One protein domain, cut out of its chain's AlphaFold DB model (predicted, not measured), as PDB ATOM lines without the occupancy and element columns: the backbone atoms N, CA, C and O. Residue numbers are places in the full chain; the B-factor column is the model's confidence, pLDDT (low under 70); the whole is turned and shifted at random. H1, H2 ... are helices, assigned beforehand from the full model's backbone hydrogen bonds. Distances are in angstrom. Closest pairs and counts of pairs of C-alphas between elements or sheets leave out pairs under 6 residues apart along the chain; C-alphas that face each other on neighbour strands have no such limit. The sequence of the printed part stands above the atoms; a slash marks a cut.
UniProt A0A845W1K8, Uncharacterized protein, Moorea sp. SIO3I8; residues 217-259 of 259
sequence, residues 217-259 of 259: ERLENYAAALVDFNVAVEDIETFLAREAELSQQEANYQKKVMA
ATOM      1  N   GLU A 217     143.369 112.415  33.615       91.69
ATOM      2  CA  GLU A 217     143.537 112.546  35.069       91.69
ATOM      3  C   GLU A 217     144.553 111.528  35.612       91.69
ATOM      4  O   GLU A 217     145.420 111.869  36.413       91.69
ATOM      5  N   ARG A 218     144.512 110.287  35.111       92.31
ATOM      6  CA  ARG A 218     145.481 109.239  35.455       92.31
ATOM      7  C   ARG A 218     146.894 109.644  35.027       92.31
ATOM      8  O   ARG A 218     147.818 109.534  35.828       92.31
ATOM      9  N   LEU A 219     147.065 110.150  33.803       91.06
ATOM     10  CA  LEU A 219     148.356 110.634  33.301       91.06
ATOM     11  C   LEU A 219     148.889 111.827  34.109       91.06
ATOM     12  O   LEU A 219     150.073 111.851  34.439       91.06
ATOM     13  N   GLU A 220     148.033 112.791  34.455       91.56
ATOM     14  CA  GLU A 220     148.391 113.945  35.288       91.56
ATOM     15  C   GLU A 220     148.814 113.504  36.699       91.56
ATOM     16  O   GLU A 220     149.821 113.997  37.209       91.56
ATOM     17  N   ASN A 221     148.136 112.514  37.293       93.19
ATOM     18  CA  ASN A 221     148.520 111.938  38.585       93.19
ATOM     19  C   ASN A 221     149.883 111.235  38.527       93.19
ATOM     20  O   ASN A 221     150.718 111.453  39.403       93.19
ATOM     21  N   TYR A 222     150.151 110.446  37.481       92.56
ATOM     22  CA  TYR A 222     151.475 109.849  37.281       92.56
ATOM     23  C   TYR A 222     152.557 110.911  37.082       92.56
ATOM     24  O   TYR A 222     153.627 110.807  37.673       92.56
ATOM     25  N   ALA A 223     152.285 111.950  36.289       91.62
ATOM     26  CA  ALA A 223     153.224 113.048  36.088       91.62
ATOM     27  C   ALA A 223     153.528 113.788  37.403       91.62
ATOM     28  O   ALA A 223     154.686 114.100  37.671       91.62
ATOM     29  N   ALA A 224     152.514 114.016  38.242       92.25
ATOM     30  CA  ALA A 224     152.685 114.604  39.566       92.25
ATOM     31  C   ALA A 224     153.503 113.692  40.497       92.25
ATOM     32  O   ALA A 224     154.424 114.171  41.158       92.25
ATOM     33  N   ALA A 225     153.249 112.381  40.480       92.69
ATOM     34  CA  ALA A 225     153.965 111.397  41.294       92.69
ATOM     35  C   ALA A 225     155.457 111.254  40.948       92.69
ATOM     36  O   ALA A 225     156.244 110.821  41.788       92.69
ATOM     37  N   LEU A 226     155.876 111.647  39.738       89.50
ATOM     38  CA  LEU A 226     157.297 111.704  39.369       89.50
ATOM     39  C   LEU A 226     158.062 112.816  40.102       89.50
ATOM     40  O   LEU A 226     159.287 112.742  40.198       89.50
ATOM     41  N   VAL A 227     157.366 113.854  40.578       84.12
ATOM     42  CA  VAL A 227     157.962 115.026  41.244       84.12
ATOM     43  C   VAL A 227     157.645 115.041  42.741       84.12
ATOM     44  O   VAL A 227     158.477 115.463  43.540       84.12
ATOM     45  N   ASP A 228     156.466 114.554  43.128       88.31
ATOM     46  CA  ASP A 228     156.032 114.407  44.515       88.31
ATOM     47  C   ASP A 228     155.619 112.958  44.799       88.31
ATOM     48  O   ASP A 228     154.506 112.532  44.495       88.31
ATOM     49  N   PHE A 229     156.510 112.211  45.453       84.62
ATOM     50  CA  PHE A 229     156.280 110.812  45.824       84.62
ATOM     51  C   PHE A 229     155.155 110.607  46.859       84.62
ATOM     52  O   PHE A 229     154.832 109.464  47.176       84.62
ATOM     53  N   ASN A 230     154.553 111.678  47.396       90.81
ATOM     54  CA  ASN A 230     153.352 111.580  48.231       90.81
ATOM     55  C   ASN A 230     152.061 111.478  47.407       90.81
ATOM     56  O   ASN A 230     151.016 111.129  47.959       90.81
ATOM     57  N   VAL A 231     152.108 111.781  46.106       91.81
ATOM     58  CA  VAL A 231     150.966 111.591  45.212       91.81
ATOM     59  C   VAL A 231     150.760 110.095  45.013       91.81
ATOM     60  O   VAL A 231     151.574 109.404  44.401       91.81
ATOM     61  N   ALA A 232     149.655 109.587  45.553       89.88
ATOM     62  CA  ALA A 232     149.283 108.194  45.390       89.88
ATOM     63  C   ALA A 232     148.870 107.922  43.939       89.88
ATOM     64  O   ALA A 232     147.984 108.581  43.393       89.88
ATOM     65  N   VAL A 233     149.489 106.909  43.342       93.12
ATOM     66  CA  VAL A 233     149.040 106.286  42.094       93.12
ATOM     67  C   VAL A 233     148.401 104.936  42.409       93.12
ATOM     68  O   VAL A 233     148.507 104.427  43.526       93.12
ATOM     69  N   GLU A 234     147.704 104.370  41.431       93.94
ATOM     70  CA  GLU A 234     147.109 103.040  41.556       93.94
ATOM     71  C   GLU A 234     148.165 101.959  41.844       93.94
ATOM     72  O   GLU A 234     149.328 102.065  41.440       93.94
ATOM     73  N   ASP A 235     147.756 100.910  42.561       94.44
ATOM     74  CA  ASP A 235     148.612  99.753  42.803       94.44
ATOM     75  C   ASP A 235     148.861  98.944  41.521       94.44
ATOM     76  O   ASP A 235     148.206  99.115  40.488       94.44
ATOM     77  N   ILE A 236     149.838  98.037  41.588       92.94
ATOM     78  CA  ILE A 236     150.257  97.245  40.430       92.94
ATOM     79  C   ILE A 236     149.139  96.344  39.888       92.94
ATOM     80  O   ILE A 236     149.078  96.120  38.682       92.94
ATOM     81  N   GLU A 237     148.242  95.834  40.736       96.50
ATOM     82  CA  GLU A 237     147.144  94.964  40.297       96.50
ATOM     83  C   GLU A 237     146.108  95.763  39.504       96.50
ATOM     84  O   GLU A 237     145.704  95.355  38.412       96.50
ATOM     85  N   THR A 238     145.747  96.940  40.014       95.12
ATOM     86  CA  THR A 238     144.834  97.889  39.377       95.12
ATOM     87  C   THR A 238     145.405  98.393  38.055       95.12
ATOM     88  O   THR A 238     144.709  98.354  37.038       95.12
ATOM     89  N   PHE A 239     146.687  98.774  38.046       94.00
ATOM     90  CA  PHE A 239     147.407  99.164  36.835       94.00
ATOM     91  C   PHE A 239     147.320  98.069  35.767       94.00
ATOM     92  O   PHE A 239     146.863  98.315  34.651       94.00
ATOM     93  N   LEU A 240     147.703  96.833  36.110       94.81
ATOM     94  CA  LEU A 240     147.724  95.718  35.162       94.81
ATOM     95  C   LEU A 240     146.328  95.372  34.630       94.81
ATOM     96  O   LEU A 240     146.182  95.103  33.437       94.81
ATOM     97  N   ALA A 241     145.307  95.390  35.489       95.25
ATOM     98  CA  ALA A 241     143.930  95.129  35.081       95.25
ATOM     99  C   ALA A 241     143.430  96.176  34.075       95.25
ATOM    100  O   ALA A 241     142.837  95.820  33.054       95.25
ATOM    101  N   ARG A 242     143.722  97.458  34.323       93.50
ATOM    102  CA  ARG A 242     143.330  98.551  33.430       93.50
ATOM    103  C   ARG A 242     144.087  98.524  32.103       93.50
ATOM    104  O   ARG A 242     143.461  98.662  31.056       93.50
ATOM    105  N   GLU A 243     145.396  98.274  32.112       93.12
ATOM    106  CA  GLU A 243     146.182  98.125  30.876       93.12
ATOM    107  C   GLU A 243     145.682  96.952  30.018       93.12
ATOM    108  O   GLU A 243     145.618  97.054  28.788       93.12
ATOM    109  N   ALA A 244     145.272  95.846  30.649       94.00
ATOM    110  CA  ALA A 244     144.672  94.713  29.950       94.00
ATOM    111  C   ALA A 244     143.321  95.076  29.309       94.00
ATOM    112  O   ALA A 244     143.059  94.689  28.166       94.00
ATOM    113  N   GLU A 245     142.481  95.844  30.006       94.69
ATOM    114  CA  GLU A 245     141.219  96.342  29.462       94.69
ATOM    115  C   GLU A 245     141.448  97.263  28.255       94.69
ATOM    116  O   GLU A 245     140.870  97.028  27.191       94.69
ATOM    117  N   LEU A 246     142.327  98.262  28.381       91.69
ATOM    118  CA  LEU A 246     142.650  99.202  27.303       91.69
ATOM    119  C   LEU A 246     143.219  98.479  26.076       91.69
ATOM    120  O   LEU A 246     142.770  98.715  24.953       91.69
ATOM    121  N   SER A 247     144.120  97.515  26.288       92.12
ATOM    122  CA  SER A 247     144.665  96.668  25.218       92.12
ATOM    123  C   SER A 247     143.564  95.881  24.496       92.12
ATOM    124  O   SER A 247     143.564  95.740  23.270       92.12
ATOM    125  N   GLN A 248     142.579  95.373  25.242       94.75
ATOM    126  CA  GLN A 248     141.445  94.657  24.668       94.75
ATOM    127  C   GLN A 248     140.501  95.592  23.894       94.75
ATOM    128  O   GLN A 248     139.971  95.195  22.848       94.75
ATOM    129  N   GLN A 249     140.289  96.818  24.379       92.62
ATOM    130  CA  GLN A 249     139.519  97.849  23.683       92.62
ATOM    131  C   GLN A 249     140.182  98.229  22.353       92.62
ATOM    132  O   GLN A 249     139.502  98.242  21.324       92.62
ATOM    133  N   GLU A 250     141.501  98.443  22.346       89.88
ATOM    134  CA  GLU A 250     142.273  98.712  21.130       89.88
ATOM    135  C   GLU A 250     142.134  97.563  20.124       89.88
ATOM    136  O   GLU A 250     141.742  97.783  18.974       89.88
ATOM    137  N   ALA A 251     142.356  96.318  20.560       92.75
ATOM    138  CA  ALA A 251     142.232  95.143  19.700       92.75
ATOM    139  C   ALA A 251     140.824  95.011  19.089       92.75
ATOM    140  O   ALA A 251     140.664  94.599  17.937       92.75
ATOM    141  N   ASN A 252     139.783  95.368  19.845       94.19
ATOM    142  CA  ASN A 252     138.407  95.378  19.354       94.19
ATOM    143  C   ASN A 252     138.156  96.509  18.349       94.19
ATOM    144  O   ASN A 252     137.434  96.303  17.374       94.19
ATOM    145  N   TYR A 253     138.739  97.687  18.565       92.12
ATOM    146  CA  TYR A 253     138.643  98.810  17.637       92.12
ATOM    147  C   TYR A 253     139.349  98.509  16.310       92.12
ATOM    148  O   TYR A 253     138.742  98.669  15.252       92.12
ATOM    149  N   GLN A 254     140.576  97.979  16.349       90.38
ATOM    150  CA  GLN A 254     141.324  97.582  15.151       90.38
ATOM    151  C   GLN A 254     140.528  96.584  14.296       90.38
ATOM    152  O   GLN A 254     140.392  96.773  13.088       90.38
ATOM    153  N   LYS A 255     139.901  95.580  14.924       93.62
ATOM    154  CA  LYS A 255     139.016  94.628  14.229       93.62
ATOM    155  C   LYS A 255     137.833  95.299  13.530       93.62
ATOM    156  O   LYS A 255     137.442  94.833  12.470       93.62
ATOM    157  N   LYS A 256     137.256  96.358  14.109       93.00
ATOM    158  CA  LYS A 256     136.129  97.096  13.509       93.00
ATOM    159  C   LYS A 256     136.549  97.956  12.321       93.00
ATOM    160  O   LYS A 256     135.762  98.104  11.401       93.00
ATOM    161  N   VAL A 257     137.744  98.544  12.359       90.06
ATOM    162  CA  VAL A 257     138.257  99.405  11.276       90.06
ATOM    163  C   VAL A 257     138.771  98.581  10.092       90.06
ATOM    164  O   VAL A 257     138.750  99.053   8.960       90.06
ATOM    165  N   MET A 258     139.237  97.354  10.346       78.69
ATOM    166  CA  MET A 258     139.723  96.429   9.314       78.69
ATOM    167  C   MET A 258     138.630  95.536   8.697       78.69
ATOM    168  O   MET A 258     138.946  94.763   7.791       78.69
ATOM    169  N   ALA A 259     137.392  95.600   9.199       68.56
ATOM    170  CA  ALA A 259     136.230  94.863   8.693       68.56
ATOM    171  C   ALA A 259     135.412  95.723   7.723       68.56
ATOM    172  O   ALA A 259     134.922  95.150   6.724       68.56
TER     173      ALA A 259
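Overview. This is residues 217 to 259 of the 259 residues of an uncharacterized protein of Moorea sp. SIO3I8 (UniProt A0A845W1K8). One long straight helix, H2, sticks out as the shaft of an open hook, and the link before it turns the chain back to a short helix, H1, that makes no contact with it. The printed part has 43 residues with two named helices, H1 then H2, and no named strand; the class is all helix. The whole is extended, with a radius of gyration of the C-alphas of 14.4 A, a rod spanning 46 by 19 by 11 A.

Along the chain. H2, residues 236 to 257, is 31.6 A long, from C-alpha 236 at (150.257, 97.245, 40.430) to C-alpha 257 at (138.257, 99.405, 11.276). H1, residues 217 to 225, is 12.2 A long and begins at C-alpha 217 at (143.537, 112.546, 35.069).

Arrangement. Residues 235 to 259, of which 236 to 257 belong to H2, stand free. H1 and H2 are apart, with no C-alphas within 8 A. In H1 and H2 every O i to N i+4 pair is within hydrogen-bond range.

Size, cuts and confidence. The C-alphas farthest apart, those of Asn 230 and Ala 259, are 46.2 A apart. The printed part has no cut, and the 10-residue link is short. Residue 259, the chain's last, is under pLDDT 70.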